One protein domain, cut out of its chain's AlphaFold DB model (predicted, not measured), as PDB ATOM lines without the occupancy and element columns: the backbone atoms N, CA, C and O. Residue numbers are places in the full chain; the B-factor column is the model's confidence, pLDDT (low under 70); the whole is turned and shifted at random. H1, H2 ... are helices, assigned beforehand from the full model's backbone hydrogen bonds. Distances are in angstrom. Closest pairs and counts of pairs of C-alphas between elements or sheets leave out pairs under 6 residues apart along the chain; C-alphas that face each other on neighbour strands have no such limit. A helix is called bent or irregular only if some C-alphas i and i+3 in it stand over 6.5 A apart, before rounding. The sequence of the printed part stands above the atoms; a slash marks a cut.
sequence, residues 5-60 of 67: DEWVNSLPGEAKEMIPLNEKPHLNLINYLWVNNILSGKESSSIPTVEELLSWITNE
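Overview. This is residues 5 to 60 of the 67 residues of an uncharacterized protein of Crenarchaeota archaeon (UniProt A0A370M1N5). Four short helices stand round a common middle as a loose ring, with the longest one, H3, on one side of it and H1 on the opposite side, while H2 and H4 take the two places between them. The ring is only loosely formed: no two helices clearly touch, H2 is near both H1 and H3, and H4 stands by itself, joined to H3 by residues 40 to 49. The printed part has 56 residues with four named helices, in the order H1, H2, H3, H4 along the chain, and no named strand; its class is all helix, with 33 of the 56 residues in the named helices. The whole is compact, with a radius of gyration of the C-alphas of 10.8 A. Its outline is rounded, and the C-alphas span 30 by 24 by 19 A along their three main axes.

Along the chain. The longest helix is H3, residues 27 to 39, 13 residues from Leu 27 to Leu 39, and it measures 18.5 A from first to last C-alpha. It begins with C-alpha 27 at (95.463, 146.586, 153.060) and ends with C-alpha 39 at (85.146, 135.080, 142.897). H2 is a helix of five residues, Gly 13 to Glu 17, and measures 6.2 A. H1 is residues 5 to 10, Asp 5 to Ser 10, and measures 8.6 A; its first C-alpha, that of Asp 5, is also the first printed one and stands at (87.905, 141.723, 165.264). H4 is residues 50 to 58, Val 50 to Thr 58, and measures 12.1 A, ending with C-alpha 58 at (93.035, 155.133, 161.347). None of the four helices is bent or irregular. Residues 44 to 46, between H3 and H4, are a helical run too short to bear a name.

Arrangement. H3 and H2 are close but not clearly touching, with 1 pair of C-alphas within 8 A. Their closest C-alphas, those of Ala 15 and Leu 33, are 6.4 A apart, and their centres are 12.0 A apart. H2 and H1 are also close but not clearly touching, with 2 pairs of C-alphas within 8 A. Their closest C-alphas are those of Val 8 and Lys 16, at 6.0 A, and their centres are 10.6 A apart. H1 and H3 are apart. H4 is apart from H1 and from H2. H3 and H4 are apart too, but only just, for their closest C-alphas are 8.3 A apart. No two helices form a hairpin. In H1, H2, H3 and H4 every O i to N i+4 pair is within hydrogen-bond range.

Size, cuts and confidence. The two C-alphas farthest apart are those of Gly 41 and Asn 59, at 30.2 A. The first and last printed C-alphas, those of Asp 5 and Glu 60, are 12.6 A apart. The printed part runs from residue 5 to residue 60 and has no cut; the full chain has 67 residues. No link is long: the link from H1 to H2 is tight, with 2 residues, and those from H2 to H3 and from H3 to H4 are short, with 9 and 10 residues. The mean pLDDT of the printed part is 85.3, with 92 for H4, 90 for H1 and 85 for both H2 and H3. The model's confidence is low, under 70, at residues 42 to 45, in the link from H3 to H4.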
ATOM      1  N   ASP A   5      87.956 143.055 164.653       91.25
ATOM      2  CA  ASP A   5      87.905 141.723 165.264       91.25
ATOM      3  C   ASP A   5      86.578 141.000 164.967       91.25
ATOM      4  O   ASP A   5      86.566 139.798 164.696       91.25
ATOM      5  N   GLU A   6      85.449 141.719 164.952       91.62
ATOM      6  CA  GLU A   6      84.160 141.166 164.508       91.62
ATOM      7  C   GLU A   6      84.207 140.738 163.039       91.62
ATOM      8  O   GLU A   6      83.697 139.673 162.690       91.62
ATOM      9  N   TRP A   7      84.855 141.531 162.181       90.19
ATOM     10  CA  TRP A   7      85.031 141.179 160.777       90.19
ATOM     11  C   TRP A   7      85.917 139.940 160.603       90.19
ATOM     12  O   TRP A   7      85.486 138.993 159.947       90.19
ATOM     13  N   VAL A   8      87.089 139.879 161.249       89.00
ATOM     14  CA  VAL A   8      87.989 138.707 161.191       89.00
ATOM     15  C   VAL A   8      87.283 137.437 161.666       89.00
ATOM     16  O   VAL A   8      87.451 136.370 161.077       89.00
ATOM     17  N   ASN A   9      86.453 137.533 162.707       88.94
ATOM     18  CA  ASN A   9      85.676 136.397 163.202       88.94
ATOM     19  C   ASN A   9      84.513 135.991 162.285       88.94
ATOM     20  O   ASN A   9      84.039 134.864 162.401       88.94
ATOM     21  N   SER A  10      84.076 136.869 161.377       86.06
ATOM     22  CA  SER A  10      83.061 136.562 160.358       86.06
ATOM     23  C   SER A  10      83.633 135.904 159.097       86.06
ATOM     24  O   SER A  10      82.871 135.406 158.266       86.06
ATOM     25  N   LEU A  11      84.961 135.897 158.934       84.38
ATOM     26  CA  LEU A  11      85.614 135.295 157.778       84.38
ATOM     27  C   LEU A  11      85.514 133.758 157.806       84.38
ATOM     28  O   LEU A  11      85.572 133.149 158.878       84.38
ATOM     29  N   PRO A  12      85.445 133.105 156.632       82.12
ATOM     30  CA  PRO A  12      85.672 131.665 156.520       82.12
ATOM     31  C   PRO A  12      87.022 131.263 157.132       82.12
ATOM     32  O   PRO A  12      87.973 132.041 157.070       82.12
ATOM     33  N   GLY A  13      87.131 130.040 157.668       81.25
ATOM     34  CA  GLY A  13      88.337 129.565 158.370       81.25
ATOM     35  C   GLY A  13      89.638 129.793 157.591       81.25
ATOM     36  O   GLY A  13      90.562 130.400 158.118       81.25
ATOM     37  N   GLU A  14      89.655 129.441 156.304       83.81
ATOM     38  CA  GLU A  14      90.804 129.656 155.409       83.81
ATOM     39  C   GLU A  14      91.204 131.138 155.264       83.81
ATOM     40  O   GLU A  14      92.382 131.471 155.250       83.81
ATOM     41  N   ALA A  15      90.232 132.053 155.203       83.06
ATOM     42  CA  ALA A  15      90.483 133.487 155.082       83.06
ATOM     43  C   ALA A  15      90.964 134.084 156.412       83.06
ATOM     44  O   ALA A  15      91.805 134.981 156.424       83.06
ATOM     45  N   LYS A  16      90.449 133.565 157.531       86.50
ATOM     46  CA  LYS A  16      90.866 133.948 158.880       86.50
ATOM     47  C   LYS A  16      92.316 133.548 159.157       86.50
ATOM     48  O   LYS A  16      93.047 134.337 159.744       86.50
ATOM     49  N   GLU A  17      92.741 132.369 158.704       88.75
ATOM     50  CA  GLU A  17      94.120 131.874 158.848       88.75
ATOM     51  C   GLU A  17      95.153 132.726 158.099       88.75
ATOM     52  O   GLU A  17      96.317 132.773 158.492       88.75
ATOM     53  N   MET A  18      94.736 133.440 157.048       86.75
ATOM     54  CA  MET A  18      95.611 134.372 156.333       86.75
ATOM     55  C   MET A  18      95.850 135.681 157.098       86.75
ATOM     56  O   MET A  18      96.778 136.412 156.753       86.75
ATOM     57  N   ILE A  19      95.031 136.002 158.107       89.00
ATOM     58  CA  ILE A  19      95.214 137.194 158.935       89.00
ATOM     59  C   ILE A  19      96.287 136.901 160.000       89.00
ATOM     60  O   ILE A  19      96.101 136.003 160.822       89.00
ATOM     61  N   PRO A  20      97.403 137.652 160.029       85.75
ATOM     62  CA  PRO A  20      98.449 137.443 161.019       85.75
ATOM     63  C   PRO A  20      97.944 137.741 162.437       85.75
ATOM     64  O   PRO A  20      97.280 138.744 162.679       85.75
ATOM     65  N   LEU A  21      98.296 136.877 163.394       82.00
ATOM     66  CA  LEU A  21      97.890 137.018 164.800       82.00
ATOM     67  C   LEU A  21      98.708 138.068 165.566       82.00
ATOM     68  O   LEU A  21      98.206 138.670 166.509       82.00
ATOM     69  N   ASN A  22      99.968 138.269 165.171       85.62
ATOM     70  CA  ASN A  22     100.936 139.104 165.897       85.62
ATOM     71  C   ASN A  22     101.370 140.351 165.115       85.62
ATOM     72  O   ASN A  22     102.222 141.103 165.581       85.62
ATOM     73  N   GLU A  23     100.811 140.565 163.924       85.75
ATOM     74  CA  GLU A  23     101.172 141.667 163.034       85.75
ATOM     75  C   GLU A  23      99.909 142.299 162.450       85.75
ATOM     76  O   GLU A  23      98.845 141.684 162.412       85.75
ATOM     77  N   LYS A  24     100.017 143.548 161.992       90.12
ATOM     78  CA  LYS A  24      98.908 144.234 161.322       90.12
ATOM     79  C   LYS A  24      98.818 143.703 159.884       90.12
ATOM     80  O   LYS A  24      99.807 143.791 159.158       90.12
ATOM     81  N   PRO A  25      97.670 143.178 159.421       91.94
ATOM     82  CA  PRO A  25      97.529 142.806 158.021       91.94
ATOM     83  C   PRO A  25      97.671 144.032 157.120       91.94
ATOM     84  O   PRO A  25      97.190 145.122 157.434       91.94
ATOM     85  N   HIS A  26      98.286 143.839 155.958       91.56
ATOM     86  CA  HIS A  26      98.351 144.880 154.940       91.56
ATOM     87  C   HIS A  26      97.000 145.065 154.245       91.56
ATOM     88  O   HIS A  26      96.298 144.092 153.971       91.56
ATOM     89  N   LEU A  27      96.679 146.296 153.837       89.62
ATOM     90  CA  LEU A  27      95.463 146.586 153.060       89.62
ATOM     91  C   LEU A  27      95.340 145.708 151.799       89.62
ATOM     92  O   LEU A  27      94.246 145.280 151.441       89.62
ATOM     93  N   ASN A  28      96.463 145.372 151.159       89.19
ATOM     94  CA  ASN A  28      96.480 144.490 149.989       89.19
ATOM     95  C   ASN A  28      95.985 143.070 150.300       89.19
ATOM     96  O   ASN A  28      95.308 142.475 149.466       89.19
ATOM     97  N   LEU A  29      96.283 142.540 151.490       89.81
ATOM     98  CA  LEU A  29      95.775 141.241 151.932       89.81
ATOM     99  C   LEU A  29      94.256 141.297 152.128       89.81
ATOM    100  O   LEU A  29      93.542 140.405 151.680       89.81
ATOM    101  N   ILE A  30      93.759 142.376 152.734       89.12
ATOM    102  CA  ILE A  30      92.321 142.604 152.926       89.12
ATOM    103  C   ILE A  30      91.603 142.672 151.570       89.12
ATOM    104  O   ILE A  30      90.589 142.002 151.372       89.12
ATOM    105  N   ASN A  31      92.173 143.396 150.602       86.69
ATOM    106  CA  ASN A  31      91.661 143.460 149.231       86.69
ATOM    107  C   ASN A  31      91.688 142.095 148.527       86.69
ATOM    108  O   ASN A  31      90.745 141.752 147.820       86.69
ATOM    109  N   TYR A  32      92.746 141.304 148.724       87.94
ATOM    110  CA  TYR A  32      92.834 139.954 148.169       87.94
ATOM    111  C   TYR A  32      91.726 139.046 148.714       87.94
ATOM    112  O   TYR A  32      91.016 138.419 147.930       87.94
ATOM    113  N   LEU A  33      91.542 139.004 150.038       86.62
ATOM    114  CA  LEU A  33      90.500 138.195 150.681       86.62
ATOM    115  C   LEU A  33      89.107 138.578 150.181       86.62
ATOM    116  O   LEU A  33      88.275 137.711 149.920       86.62
ATOM    117  N   TRP A  34      88.885 139.876 149.989       82.69
ATOM    118  CA  TRP A  34      87.660 140.393 149.406       82.69
ATOM    119  C   TRP A  34      87.419 139.865 147.983       82.69
ATOM    120  O   TRP A  34      86.385 139.243 147.726       82.69
ATOM    121  N   VAL A  35      88.369 140.080 147.066       82.12
ATOM    122  CA  VAL A  35      88.246 139.644 145.666       82.12
ATOM    123  C   VAL A  35      88.093 138.125 145.584       82.12
ATOM    124  O   VAL A  35      87.233 137.635 144.856       82.12
ATOM    125  N   ASN A  36      88.868 137.377 146.368       84.19
ATOM    126  CA  ASN A  36      88.800 135.921 146.401       84.19
ATOM    127  C   ASN A  36      87.426 135.411 146.872       84.19
ATOM    128  O   ASN A  36      86.883 134.479 146.277       84.19
ATOM    129  N   ASN A  37      86.829 136.041 147.890       78.69
ATOM    130  CA  ASN A  37      85.492 135.680 148.368       78.69
ATOM    131  C   ASN A  37      84.405 135.967 147.323       78.69
ATOM    132  O   ASN A  37      83.550 135.105 147.110       78.69
ATOM    133  N   ILE A  38      84.477 137.110 146.622       77.81
ATOM    134  CA  ILE A  38      83.570 137.421 145.502       77.81
ATOM    135  C   ILE A  38      83.683 136.358 144.408       77.81
ATOM    136  O   ILE A  38      82.670 135.812 143.972       77.81
ATOM    137  N   LEU A  39      84.908 136.053 143.967       81.69
ATOM    138  CA  LEU A  39      85.146 135.080 142.897       81.69
ATOM    139  C   LEU A  39      84.700 133.665 143.287       81.69
ATOM    140  O   LEU A  39      84.300 132.887 142.427       81.69
ATOM    141  N   SER A  40      84.718 133.355 144.583       82.62
ATOM    142  CA  SER A  40      84.251 132.080 145.136       82.62
ATOM    143  C   SER A  40      82.730 132.018 145.351       82.62
ATOM    144  O   SER A  40      82.234 131.018 145.865       82.62
ATOM    145  N   GLY A  41      81.981 133.077 145.015       73.31
ATOM    146  CA  GLY A  41      80.530 133.144 145.219       73.31
ATOM    147  C   GLY A  41      80.105 133.192 146.691       73.31
ATOM    148  O   GLY A  41      78.953 132.894 147.003       73.31
ATOM    149  N   LYS A  42      81.024 133.536 147.606       67.88
ATOM    150  CA  LYS A  42      80.735 133.689 149.038       67.88
ATOM    151  C   LYS A  42      80.127 135.076 149.283       67.88
ATOM    152  O   LYS A  42      80.575 136.068 148.715       67.88
ATOM    153  N   GLU A  43      79.082 135.113 150.109       63.78
ATOM    154  CA  GLU A  43      78.235 136.281 150.398       63.78
ATOM    155  C   GLU A  43      78.994 137.599 150.663       63.78
ATOM    156  O   GLU A  43      80.062 137.652 151.289       63.78
ATOM    157  N   SER A  44      78.350 138.693 150.242       61.75
ATOM    158  CA  SER A  44      78.828 140.079 150.318       61.75
ATOM    159  C   SER A  44      78.989 140.615 151.743       61.75
ATOM    160  O   SER A  44      79.660 141.622 151.954       61.75
ATOM    161  N   SER A  45      78.421 139.937 152.741       66.56
ATOM    162  CA  SER A  45      78.539 140.316 154.153       66.56
ATOM    163  C   SER A  45      79.973 140.218 154.682       66.56
ATOM    164  O   SER A  45      80.306 140.872 155.668       66.56
ATOM    165  N   SER A  46      80.857 139.472 154.011       70.88
ATOM    166  CA  SER A  46      82.292 139.410 154.332       70.88
ATOM    167  C   SER A  46      83.100 140.608 153.810       70.88
ATOM    168  O   SER A  46      84.283 140.729 154.126       70.88
ATOM    169  N   ILE A  47      82.477 141.506 153.039       81.50
ATOM    170  CA  ILE A  47      83.125 142.661 152.410       81.50
ATOM    171  C   ILE A  47      83.140 143.839 153.398       81.50
ATOM    172  O   ILE A  47      82.072 144.239 153.871       81.50
ATOM    173  N   PRO A  48      84.313 144.413 153.724       87.25
ATOM    174  CA  PRO A  48      84.395 145.660 154.477       87.25
ATOM    175  C   PRO A  48      83.824 146.845 153.694       87.25
ATOM    176  O   PRO A  48      84.087 146.984 152.497       87.25
ATOM    177  N   THR A  49      83.103 147.749 154.354       88.75
ATOM    178  CA  THR A  49      82.752 149.040 153.736       88.75
ATOM    179  C   THR A  49      83.965 149.979 153.680       88.75
ATOM    180  O   THR A  49      84.950 149.798 154.396       88.75
ATOM    181  N   VAL A  50      83.896 151.033 152.857       88.31
ATOM    182  CA  VAL A  50      84.936 152.083 152.822       88.31
ATOM    183  C   VAL A  50      85.122 152.723 154.201       88.31
ATOM    184  O   VAL A  50      86.248 152.992 154.609       88.31
ATOM    185  N   GLU A  51      84.035 152.927 154.944       91.75
ATOM    186  CA  GLU A  51      84.059 153.484 156.300       91.75
ATOM    187  C   GLU A  51      84.733 152.530 157.293       91.75
ATOM    188  O   GLU A  51      85.544 152.972 158.107       91.75
ATOM    189  N   GLU A  52      84.454 151.224 157.191       92.31
ATOM    190  CA  GLU A  52      85.130 150.185 157.974       92.31
ATOM    191  C   GLU A  52      86.637 150.184 157.680       92.31
ATOM    192  O   GLU A  52      87.437 150.287 158.609       92.31
ATOM    193  N   LEU A  53      87.039 150.178 156.403       90.75
ATOM    194  CA  LEU A  53      88.451 150.221 156.002       90.75
ATOM    195  C   LEU A  53      89.161 151.475 156.517       90.75
ATOM    196  O   LEU A  53      90.240 151.371 157.100       90.75
ATOM    197  N   LEU A  54      88.562 152.656 156.333       91.69
ATOM    198  CA  LEU A  54      89.120 153.914 156.833       91.69
ATOM    199  C   LEU A  54      89.261 153.878 158.354       91.69
ATOM    200  O   LEU A  54      90.327 154.203 158.877       91.69
ATOM    201  N   SER A  55      88.228 153.421 159.065       94.25
ATOM    202  CA  SER A  55      88.266 153.277 160.518       94.25
ATOM    203  C   SER A  55      89.397 152.349 160.959       94.25
ATOM    204  O   SER A  55      90.198 152.713 161.818       94.25
ATOM    205  N   TRP A  56      89.529 151.173 160.353       94.12
ATOM    206  CA  TRP A  56      90.551 150.197 160.731       94.12
ATOM    207  C   TRP A  56      91.971 150.662 160.392       94.12
ATOM    208  O   TRP A  56      92.892 150.370 161.151       94.12
ATOM    209  N   ILE A  57      92.158 151.433 159.318       91.88
ATOM    210  CA  ILE A  57      93.442 152.079 159.008       91.88
ATOM    211  C   ILE A  57      93.767 153.155 160.054       91.88
ATOM    212  O   ILE A  57      94.863 153.159 160.608       91.88
ATOM    213  N   THR A  58      92.817 154.043 160.370       92.00
ATOM    214  CA  THR A  58      93.035 155.133 161.347       92.00
ATOM    215  C   THR A  58      93.267 154.639 162.774       92.00
ATOM    216  O   THR A  58      94.014 155.263 163.517       92.00
ATOM    217  N   ASN A  59      92.671 153.501 163.143       92.31
ATOM    218  CA  ASN A  59      92.865 152.841 164.437       92.31
ATOM    219  C   ASN A  59      94.042 151.853 164.435       92.31
ATOM    220  O   ASN A  59      94.156 151.019 165.333       92.31
ATOM    221  N   GLU A  60      94.879 151.904 163.399       90.62
ATOM    222  CA  GLU A  60      96.058 151.065 163.222       90.62
ATOM    223  C   GLU A  60      95.810 149.546 163.295       90.62
ATOM    224  O   GLU A  60      96.700 148.777 163.655       90.62
TER     225      GLU A  60